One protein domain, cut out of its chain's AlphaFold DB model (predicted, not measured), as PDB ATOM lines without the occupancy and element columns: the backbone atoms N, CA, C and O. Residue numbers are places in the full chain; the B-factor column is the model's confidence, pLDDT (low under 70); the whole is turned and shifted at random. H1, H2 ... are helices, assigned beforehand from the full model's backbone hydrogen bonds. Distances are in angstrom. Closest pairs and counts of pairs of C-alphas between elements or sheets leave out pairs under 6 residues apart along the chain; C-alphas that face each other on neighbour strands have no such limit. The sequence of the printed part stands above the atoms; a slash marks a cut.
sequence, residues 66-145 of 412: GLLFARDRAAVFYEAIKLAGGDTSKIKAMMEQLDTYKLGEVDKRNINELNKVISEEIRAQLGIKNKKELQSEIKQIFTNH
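What this domain is: This is residues 66 to 145 of the 412 residues of the protein "Inositol phosphate phosphatase ipgD" of Shigella dysenteriae 1617 (UniProt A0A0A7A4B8). Three helices, H1, H2 and H3, form an up-and-down bundle, each running against the one before, and H4 packs across H1 and H3, apart from H2. The printed part has 80 residues, all helix in class, in the order H1 H2 H3 H4, with no named strand. It is compact, with a radius of gyration of the C-alphas of 12.3 A, and spans 36 by 23 by 20 A, only just elongated.

How they stand to each other: Start at H1, residues 66 to 83; it touches H2, residues 89 to 100, a hairpin at a shallow tilt of 25 degrees, closest at C-alphas 78 and 91, 6.1 A. H3, residues 108 to 126, touches H1, closest at C-alphas 70 and 111, 6.5 A. H4, residues 131 to 145, touches H3 about perpendicular, 83 degrees, closest at C-alphas 123 and 134, 6.9 A. In H1 to H4 every O i to N i+4 pair is within hydrogen-bond range.

Where its parts are: Find C-alpha 66 at (30.552, -10.259, 25.041); H1 runs 25.8 A from there. H2 measures 17.0 A, H3 26.5 A and H4 21.3 A, ending at C-alpha 145, (40.120, 3.914, 32.937).

The domain as a whole: C-alphas 102 and 129 are farthest apart, 36.2 A. The printed part has no cut and no long link; residues 66 and 104 have pLDDT under 70.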
ATOM      1  N   GLY A  66      31.394 -10.551  23.878       64.31
ATOM      2  CA  GLY A  66      30.552 -10.259  25.041       64.31
ATOM      3  C   GLY A  66      31.267 -10.579  26.354       64.31
ATOM      4  O   GLY A  66      31.343  -9.718  27.221       64.31
ATOM      5  N   LEU A  67      31.877 -11.766  26.446       72.62
ATOM      6  CA  LEU A  67      32.660 -12.211  27.602       72.62
ATOM      7  C   LEU A  67      33.861 -11.300  27.882       72.62
ATOM      8  O   LEU A  67      33.968 -10.762  28.978       72.62
ATOM      9  N   LEU A  68      34.730 -11.064  26.892       73.38
ATOM     10  CA  LEU A  68      35.911 -10.215  27.086       73.38
ATOM     11  C   LEU A  68      35.525  -8.785  27.493       73.38
ATOM     12  O   LEU A  68      36.119  -8.230  28.412       73.38
ATOM     13  N   PHE A  69      34.495  -8.203  26.867       75.44
ATOM     14  CA  PHE A  69      33.991  -6.881  27.247       75.44
ATOM     15  C   PHE A  69      33.370  -6.871  28.651       75.44
ATOM     16  O   PHE A  69      33.615  -5.935  29.408       75.44
ATOM     17  N   ALA A  70      32.601  -7.902  29.018       76.31
ATOM     18  CA  ALA A  70      32.043  -8.050  30.360       76.31
ATOM     19  C   ALA A  70      33.146  -8.146  31.416       76.31
ATOM     20  O   ALA A  70      33.059  -7.481  32.443       76.31
ATOM     21  N   ARG A  71      34.195  -8.933  31.153       84.06
ATOM     22  CA  ARG A  71      35.266  -9.207  32.112       84.06
ATOM     23  C   ARG A  71      36.187  -8.009  32.329       84.06
ATOM     24  O   ARG A  71      36.470  -7.687  33.482       84.06
ATOM     25  N   ASP A  72      36.569  -7.307  31.255       80.62
ATOM     26  CA  ASP A  72      37.301  -6.031  31.334       80.62
ATOM     27  C   ASP A  72      36.428  -4.989  32.068       80.62
ATOM     28  O   ASP A  72      36.882  -4.345  33.009       80.62
ATOM     29  N   ARG A  73      35.130  -4.881  31.731       82.25
ATOM     30  CA  ARG A  73      34.189  -3.958  32.393       82.25
ATOM     31  C   ARG A  73      34.016  -4.251  33.883       82.25
ATOM     32  O   ARG A  73      34.086  -3.317  34.674       82.25
ATOM     33  N   ALA A  74      33.813  -5.507  34.266       85.06
ATOM     34  CA  ALA A  74      33.670  -5.901  35.662       85.06
ATOM     35  C   ALA A  74      34.942  -5.583  36.462       85.06
ATOM     36  O   ALA A  74      34.844  -4.966  37.517       85.06
ATOM     37  N   ALA A  75      36.129  -5.884  35.918       86.69
ATOM     38  CA  ALA A  75      37.404  -5.557  36.555       86.69
ATOM     39  C   ALA A  75      37.608  -4.040  36.764       86.69
ATOM     40  O   ALA A  75      38.098  -3.630  37.814       86.69
ATOM     41  N   VAL A  76      37.183  -3.196  35.811       84.06
ATOM     42  CA  VAL A  76      37.248  -1.729  35.968       84.06
ATOM     43  C   VAL A  76      36.384  -1.240  37.127       84.06
ATOM     44  O   VAL A  76      36.847  -0.428  37.925       84.06
ATOM     45  N   PHE A  77      35.139  -1.714  37.235       85.00
ATOM     46  CA  PHE A  77      34.253  -1.278  38.319       85.00
ATOM     47  C   PHE A  77      34.594  -1.923  39.663       85.00
ATOM     48  O   PHE A  77      34.440  -1.259  40.681       85.00
ATOM     49  N   TYR A  78      35.138  -3.143  39.669       88.25
ATOM     50  CA  TYR A  78      35.717  -3.771  40.856       88.25
ATOM     51  C   TYR A  78      36.802  -2.879  41.476       88.25
ATOM     52  O   TYR A  78      36.652  -2.451  42.616       88.25
ATOM     53  N   GLU A  79      37.842  -2.508  40.720       85.44
ATOM     54  CA  GLU A  79      38.904  -1.645  41.259       85.44
ATOM     55  C   GLU A  79      38.410  -0.221  41.567       85.44
ATOM     56  O   GLU A  79      38.806   0.348  42.580       85.44
ATOM     57  N   ALA A  80      37.500   0.350  40.768       79.75
ATOM     58  CA  ALA A  80      36.949   1.682  41.046       79.75
ATOM     59  C   ALA A  80      36.130   1.738  42.352       79.75
ATOM     60  O   ALA A  80      36.258   2.699  43.108       79.75
ATOM     61  N   ILE A  81      35.314   0.718  42.639       80.69
ATOM     62  CA  ILE A  81      34.504   0.646  43.867       80.69
ATOM     63  C   ILE A  81      35.381   0.289  45.074       80.69
ATOM     64  O   ILE A  81      35.235   0.899  46.131       80.69
ATOM     65  N   LYS A  82      36.355  -0.612  44.903       85.94
ATOM     66  CA  LYS A  82      37.371  -0.951  45.915       85.94
ATOM     67  C   LYS A  82      38.190   0.268  46.351       85.94
ATOM     68  O   LYS A  82      38.377   0.472  47.544       85.94
ATOM     69  N   LEU A  83      38.625   1.107  45.407       81.88
ATOM     70  CA  LEU A  83      39.329   2.366  45.700       81.88
ATOM     71  C   LEU A  83      38.436   3.416  46.385       81.88
ATOM     72  O   LEU A  83      38.956   4.279  47.084       81.88
ATOM     73  N   ALA A  84      37.114   3.331  46.218       77.56
ATOM     74  CA  ALA A  84      36.140   4.145  46.947       77.56
ATOM     75  C   ALA A  84      35.751   3.562  48.325       77.56
ATOM     76  O   ALA A  84      34.954   4.171  49.031       77.56
ATOM     77  N   GLY A  85      36.288   2.396  48.714       79.88
ATOM     78  CA  GLY A  85      35.955   1.710  49.971       79.88
ATOM     79  C   GLY A  85      34.630   0.934  49.960       79.88
ATOM     80  O   GLY A  85      34.158   0.531  51.022       79.88
ATOM     81  N   GLY A  86      34.019   0.726  48.791       80.62
ATOM     82  CA  GLY A  86      32.715   0.071  48.659       80.62
ATOM     83  C   GLY A  86      32.757  -1.459  48.595       80.62
ATOM     84  O   GLY A  86      33.796  -2.062  48.318       80.62
ATOM     85  N   ASP A  87      31.594  -2.097  48.790       86.31
ATOM     86  CA  ASP A  87      31.461  -3.546  48.600       86.31
ATOM     87  C   ASP A  87      31.713  -3.931  47.137       86.31
ATOM     88  O   ASP A  87      31.113  -3.405  46.199       86.31
ATOM     89  N   THR A  88      32.602  -4.898  46.950       90.75
ATOM     90  CA  THR A  88      32.934  -5.464  45.642       90.75
ATOM     91  C   THR A  88      32.576  -6.940  45.519       90.75
ATOM     92  O   THR A  88      32.762  -7.520  44.448       90.75
ATOM     93  N   SER A  89      32.015  -7.551  46.568       92.50
ATOM     94  CA  SER A  89      31.741  -8.991  46.660       92.50
ATOM     95  C   SER A  89      30.855  -9.485  45.518       92.50
ATOM     96  O   SER A  89      31.167 -10.489  44.878       92.50
ATOM     97  N   LYS A  90      29.801  -8.730  45.179       90.81
ATOM     98  CA  LYS A  90      28.901  -9.045  44.055       90.81
ATOM     99  C   LYS A  90      29.630  -9.000  42.710       90.81
ATOM    100  O   LYS A  90      29.486  -9.912  41.904       90.81
ATOM    101  N   ILE A  91      30.445  -7.970  42.471       89.31
ATOM    102  CA  ILE A  91      31.189  -7.818  41.209       89.31
ATOM    103  C   ILE A  91      32.280  -8.893  41.096       89.31
ATOM    104  O   ILE A  91      32.471  -9.441  40.014       89.31
ATOM    105  N   LYS A  92      32.926  -9.264  42.209       93.44
ATOM    106  CA  LYS A  92      33.882 -10.379  42.286       93.44
ATOM    107  C   LYS A  92      33.220 -11.719  41.947       93.44
ATOM    108  O   LYS A  92      33.716 -12.414  41.067       93.44
ATOM    109  N   ALA A  93      32.063 -12.022  42.536       92.69
ATOM    110  CA  ALA A  93      31.291 -13.221  42.201       92.69
ATOM    111  C   ALA A  93      30.859 -13.238  40.720       92.69
ATOM    112  O   ALA A  93      30.936 -14.272  40.059       92.69
ATOM    113  N   MET A  94      30.480 -12.086  40.150       89.50
ATOM    114  CA  MET A  94      30.203 -11.978  38.711       89.50
ATOM    115  C   MET A  94      31.459 -12.137  37.839       89.50
ATOM    116  O   MET A  94      31.360 -12.667  36.739       89.50
ATOM    117  N   MET A  95      32.637 -11.699  38.295       90.62
ATOM    118  CA  MET A  95      33.914 -11.927  37.604       90.62
ATOM    119  C   MET A  95      34.280 -13.414  37.591       90.62
ATOM    120  O   MET A  95      34.634 -13.933  36.538       90.62
ATOM    121  N   GLU A  96      34.115 -14.096  38.722       92.81
ATOM    122  CA  GLU A  96      34.335 -15.540  38.868       92.81
ATOM    123  C   GLU A  96      33.349 -16.345  38.006       92.81
ATOM    124  O   GLU A  96      33.760 -17.240  37.272       92.81
ATOM    125  N   GLN A  97      32.065 -15.966  37.986       89.25
ATOM    126  CA  GLN A  97      31.077 -16.540  37.068       89.25
ATOM    127  C   GLN A  97      31.450 -16.296  35.597       89.25
ATOM    128  O   GLN A  97      31.318 -17.204  34.776       89.25
ATOM    129  N   LEU A  98      31.931 -15.096  35.245       85.81
ATOM    130  CA  LEU A  98      32.368 -14.789  33.881       85.81
ATOM    131  C   LEU A  98      33.540 -15.677  33.445       85.81
ATOM    132  O   LEU A  98      33.545 -16.119  32.300       85.81
ATOM    133  N   ASP A  99      34.472 -15.996  34.344       87.44
ATOM    134  CA  ASP A  99      35.608 -16.881  34.047       87.44
ATOM    135  C   ASP A  99      35.208 -18.348  33.802       87.44
ATOM    136  O   ASP A  99      35.968 -19.086  33.176       87.44
ATOM    137  N   THR A 100      34.008 -18.779  34.220       89.56
ATOM    138  CA  THR A 100      33.483 -20.115  33.867       89.56
ATOM    139  C   THR A 100      32.910 -20.210  32.449       89.56
ATOM    140  O   THR A 100      32.778 -21.317  31.924       89.56
ATOM    141  N   TYR A 101      32.572 -19.082  31.813       84.44
ATOM    142  CA  TYR A 101      31.943 -19.083  30.491       84.44
ATOM    143  C   TYR A 101      32.959 -19.250  29.360       84.44
ATOM    144  O   TYR A 101      34.013 -18.616  29.320       84.44
ATOM    145  N   LYS A 102      32.586 -20.034  28.349       81.06
ATOM    146  CA  LYS A 102      33.333 -20.149  27.093       81.06
ATOM    147  C   LYS A 102      33.023 -18.980  26.159       81.06
ATOM    148  O   LYS A 102      32.035 -18.250  26.296       81.06
ATOM    149  N   LEU A 103      33.873 -18.812  25.145       71.75
ATOM    150  CA  LEU A 103      33.730 -17.776  24.121       71.75
ATOM    151  C   LEU A 103      32.417 -17.955  23.335       71.75
ATOM    152  O   LEU A 103      32.361 -18.701  22.364       71.75
ATOM    153  N   GLY A 104      31.373 -17.226  23.736       69.75
ATOM    154  CA  GLY A 104      30.051 -17.243  23.097       69.75
ATOM    155  C   GLY A 104      28.882 -17.446  24.059       69.75
ATOM    156  O   GLY A 104      27.760 -17.130  23.686       69.75
ATOM    157  N   GLU A 105      29.136 -17.903  25.288       79.81
ATOM    158  CA  GLU A 105      28.082 -18.235  26.262       79.81
ATOM    159  C   GLU A 105      27.529 -17.001  27.009       79.81
ATOM    160  O   GLU A 105      26.401 -17.028  27.492       79.81
ATOM    161  N   VAL A 106      28.283 -15.894  27.055       75.00
ATOM    162  CA  VAL A 106      27.843 -14.619  27.656       75.00
ATOM    163  C   VAL A 106      26.854 -13.893  26.742       75.00
ATOM    164  O   VAL A 106      27.241 -13.366  25.693       75.00
ATOM    165  N   ASP A 107      25.596 -13.807  27.177       75.31
ATOM    166  CA  ASP A 107      24.498 -13.173  26.447       75.31
ATOM    167  C   ASP A 107      24.105 -11.780  26.995       75.31
ATOM    168  O   ASP A 107      24.709 -11.221  27.917       75.31
ATOM    169  N   LYS A 108      23.063 -11.179  26.405       72.62
ATOM    170  CA  LYS A 108      22.558  -9.849  26.786       72.62
ATOM    171  C   LYS A 108      22.049  -9.776  28.237       72.62
ATOM    172  O   LYS A 108      22.115  -8.703  28.831       72.62
ATOM    173  N   ARG A 109      21.552 -10.872  28.819       77.81
ATOM    174  CA  ARG A 109      21.096 -10.955  30.219       77.81
ATOM    175  C   ARG A 109      22.287 -10.882  31.171       77.81
ATOM    176  O   ARG A 109      22.241 -10.073  32.091       77.81
ATOM    177  N   ASN A 110      23.376 -11.609  30.896       80.12
ATOM    178  CA  ASN A 110      24.621 -11.496  31.672       80.12
ATOM    179  C   ASN A 110      25.145 -10.046  31.683       80.12
ATOM    180  O   ASN A 110      25.481  -9.503  32.734       80.12
ATOM    181  N   ILE A 111      25.158  -9.393  30.512       75.44
ATOM    182  CA  ILE A 111      25.564  -7.985  30.376       75.44
ATOM    183  C   ILE A 111      24.606  -7.040  31.117       75.44
ATOM    184  O   ILE A 111      25.058  -6.071  31.729       75.44
ATOM    185  N   ASN A 112      23.295  -7.284  31.069       77.12
ATOM    186  CA  ASN A 112      22.310  -6.465  31.775       77.12
ATOM    187  C   ASN A 112      22.479  -6.563  33.297       77.12
ATOM    188  O   ASN A 112      22.498  -5.523  33.952       77.12
ATOM    189  N   GLU A 113      22.649  -7.768  33.847       83.88
ATOM    190  CA  GLU A 113      22.804  -7.967  35.292       83.88
ATOM    191  C   GLU A 113      24.113  -7.351  35.803       83.88
ATOM    192  O   GLU A 113      24.105  -6.625  36.792       83.88
ATOM    193  N   LEU A 114      25.217  -7.495  35.056       79.25
ATOM    194  CA  LEU A 114      26.479  -6.824  35.387       79.25
ATOM    195  C   LEU A 114      26.308  -5.297  35.425       79.25
ATOM    196  O   LEU A 114      26.783  -4.630  36.342       79.25
ATOM    197  N   ASN A 115      25.595  -4.723  34.450       81.25
ATOM    198  CA  ASN A 115      25.303  -3.289  34.444       81.25
ATOM    199  C   ASN A 115      24.348  -2.861  35.568       81.25
ATOM    200  O   ASN A 115      24.460  -1.724  36.030       81.25
ATOM    201  N   LYS A 116      23.432  -3.731  36.008       86.50
ATOM    202  CA  LYS A 116      22.550  -3.494  37.156       86.50
ATOM    203  C   LYS A 116      23.362  -3.441  38.449       86.50
ATOM    204  O   LYS A 116      23.323  -2.402  39.100       86.50
ATOM    205  N   VAL A 117      24.167  -4.464  38.749       88.12
ATOM    206  CA  VAL A 117      25.024  -4.508  39.951       88.12
ATOM    207  C   VAL A 117      25.962  -3.296  39.996       88.12
ATOM    208  O   VAL A 117      25.977  -2.576  40.988       88.12
ATOM    209  N   ILE A 118      26.651  -2.973  38.892       83.94
ATOM    210  CA  ILE A 118      27.481  -1.753  38.801       83.94
ATOM    211  C   ILE A 118      26.657  -0.481  39.085       83.94
ATOM    212  O   ILE A 118      27.138   0.432  39.751       83.94
ATOM    213  N   SER A 119      25.418  -0.398  38.591       86.31
ATOM    214  CA  SER A 119      24.542   0.764  38.817       86.31
ATOM    215  C   SER A 119      24.007   0.854  40.247       86.31
ATOM    216  O   SER A 119      23.679   1.948  40.698       86.31
ATOM    217  N   GLU A 120      23.878  -0.270  40.943       89.75
ATOM    218  CA  GLU A 120      23.434  -0.336  42.334       89.75
ATOM    219  C   GLU A 120      24.579   0.046  43.280       89.75
ATOM    220  O   GLU A 120      24.393   0.951  44.094       89.75
ATOM    221  N   GLU A 121      25.783  -0.502  43.091       87.00
ATOM    222  CA  GLU A 121      26.942  -0.150  43.925       87.00
ATOM    223  C   GLU A 121      27.411   1.295  43.712       87.00
ATOM    224  O   GLU A 121      27.580   2.030  44.683       87.00
ATOM    225  N   ILE A 122      27.547   1.773  42.466       83.81
ATOM    226  CA  ILE A 122      27.939   3.175  42.216       83.81
ATOM    227  C   ILE A 122      26.878   4.155  42.757       83.81
ATOM    228  O   ILE A 122      27.228   5.230  43.244       83.81
ATOM    229  N   ARG A 123      25.586   3.784  42.745       88.56
ATOM    230  CA  ARG A 123      24.533   4.574  43.408       88.56
ATOM    231  C   ARG A 123      24.714   4.598  44.923       88.56
ATOM    232  O   ARG A 123      24.532   5.660  45.510       88.56
ATOM    233  N   ALA A 124      25.018   3.457  45.541       87.19
ATOM    234  CA  ALA A 124      25.200   3.357  46.985       87.19
ATOM    235  C   ALA A 124      26.408   4.182  47.455       87.19
ATOM    236  O   ALA A 124      26.267   4.982  48.374       87.19
ATOM    237  N   GLN A 125      27.555   4.057  46.775       84.19
ATOM    238  CA  GLN A 125      28.790   4.761  47.147       84.19
ATOM    239  C   GLN A 125      28.722   6.279  46.921       84.19
ATOM    240  O   GLN A 125      29.228   7.042  47.736       84.19
ATOM    241  N   LEU A 126      28.100   6.735  45.827       84.62
ATOM    242  CA  LEU A 126      28.090   8.159  45.452       84.62
ATOM    243  C   LEU A 126      26.774   8.886  45.789       84.62
ATOM    244  O   LEU A 126      26.617  10.061  45.467       84.62
ATOM    245  N   GLY A 127      25.788   8.198  46.373       87.88
ATOM    246  CA  GLY A 127      24.472   8.761  46.709       87.88
ATOM    247  C   GLY A 127      23.605   9.177  45.506       87.88
ATOM    248  O   GLY A 127      22.572   9.827  45.690       87.88
ATOM    249  N   ILE A 128      23.996   8.823  44.273       86.38
ATOM    250  CA  ILE A 128      23.421   9.375  43.036       86.38
ATOM    251  C   ILE A 128      21.997   8.851  42.783       86.38
ATOM    252  O   ILE A 128      21.771   7.780  42.206       86.38
ATOM    253  N   LYS A 129      21.005   9.662  43.163       88.12
ATOM    254  CA  LYS A 129      19.575   9.373  42.953       88.12
ATOM    255  C   LYS A 129      19.155   9.492  41.480       88.12
ATOM    256  O   LYS A 129      18.245   8.781  41.052       88.12
ATOM    257  N   ASN A 130      19.791  10.354  40.681       92.31
ATOM    258  CA  ASN A 130      19.369  10.605  39.300       92.31
ATOM    259  C   ASN A 130      19.953   9.582  38.306       92.31
ATOM    260  O   ASN A 130      21.164   9.405  38.183       92.31
ATOM    261  N   LYS A 131      19.087   8.937  37.514       84.25
ATOM    262  CA  LYS A 131      19.493   7.927  36.520       84.25
ATOM    263  C   LYS A 131      20.423   8.470  35.423       84.25
ATOM    264  O   LYS A 131      21.298   7.732  34.980       84.25
ATOM    265  N   LYS A 132      20.251   9.721  34.974       83.00
ATOM    266  CA  LYS A 132      21.099  10.327  33.925       83.00
ATOM    267  C   LYS A 132      22.499  10.646  34.450       83.00
ATOM    268  O   LYS A 132      23.482  10.397  33.763       83.00
ATOM    269  N   GLU A 133      22.564  11.162  35.671       86.44
ATOM    270  CA  GLU A 133      23.795  11.472  36.403       86.44
ATOM    271  C   GLU A 133      24.613  10.197  36.646       86.44
ATOM    272  O   GLU A 133      25.757  10.109  36.213       86.44
ATOM    273  N   LEU A 134      23.974   9.146  37.171       80.81
ATOM    274  CA  LEU A 134      24.586   7.831  37.379       80.81
ATOM    275  C   LEU A 134      25.126   7.222  36.073       80.81
ATOM    276  O   LEU A 134      26.224   6.672  36.044       80.81
ATOM    277  N   GLN A 135      24.381   7.344  34.968       78.25
ATOM    278  CA  GLN A 135      24.847   6.905  33.647       78.25
ATOM    279  C   GLN A 135      26.022   7.744  33.123       78.25
ATOM    280  O   GLN A 135      26.889   7.202  32.435       78.25
ATOM    281  N   SER A 136      26.071   9.038  33.450       77.00
ATOM    282  CA  SER A 136      27.207   9.906  33.135       77.00
ATOM    283  C   SER A 136      28.448   9.496  33.924       77.00
ATOM    284  O   SER A 136      29.510   9.350  33.325       77.00
ATOM    285  N   GLU A 137      28.318   9.223  35.224       81.31
ATOM    286  CA  GLU A 137      29.459   8.862  36.071       81.31
ATOM    287  C   GLU A 137      30.004   7.465  35.744       81.31
ATOM    288  O   GLU A 137      31.200   7.294  35.521       81.31
ATOM    289  N   ILE A 138      29.130   6.473  35.542       79.81
ATOM    290  CA  ILE A 138      29.526   5.145  35.036       79.81
ATOM    291  C   ILE A 138      30.241   5.262  33.678       79.81
ATOM    292  O   ILE A 138      31.204   4.538  33.411       79.81
ATOM    293  N   LYS A 139      29.814   6.180  32.800       79.25
ATOM    294  CA  LYS A 139      30.544   6.458  31.555       79.25
ATOM    295  C   LYS A 139      31.901   7.112  31.846       79.25
ATOM    296  O   LYS A 139      32.883   6.726  31.214       79.25
ATOM    297  N   GLN A 140      31.963   8.079  32.755       82.50
ATOM    298  CA  GLN A 140      33.167   8.836  33.100       82.50
ATOM    299  C   GLN A 140      34.251   7.940  33.707       82.50
ATOM    300  O   GLN A 140      35.351   7.902  33.164       82.50
ATOM    301  N   ILE A 141      33.924   7.131  34.718       79.94
ATOM    302  CA  ILE A 141      34.820   6.131  35.326       79.94
ATOM    303  C   ILE A 141      35.425   5.214  34.249       79.94
ATOM    304  O   ILE A 141      36.645   5.072  34.153       79.94
ATOM    305  N   PHE A 142      34.590   4.639  33.376       80.44
ATOM    306  CA  PHE A 142      35.055   3.719  32.333       80.44
ATOM    307  C   PHE A 142      35.881   4.422  31.236       80.44
ATOM    308  O   PHE A 142      36.865   3.869  30.744       80.44
ATOM    309  N   THR A 143      35.524   5.663  30.885       80.56
ATOM    310  CA  THR A 143      36.290   6.517  29.957       80.56
ATOM    311  C   THR A 143      37.668   6.838  30.538       80.56
ATOM    312  O   THR A 143      38.678   6.673  29.857       80.56
ATOM    313  N   ASN A 144      37.720   7.223  31.814       85.50
ATOM    314  CA  ASN A 144      38.947   7.555  32.529       85.50
ATOM    315  C   ASN A 144      39.863   6.335  32.672       85.50
ATOM    316  O   ASN A 144      41.063   6.471  32.447       85.50
ATOM    317  N   HIS A 145      39.324   5.142  32.952       84.62
ATOM    318  CA  HIS A 145      40.120   3.914  32.937       84.62
ATOM    319  C   HIS A 145      40.739   3.657  31.556       84.62
ATOM    320  O   HIS A 145      41.954   3.520  31.448       84.62
TER     321      HIS A 145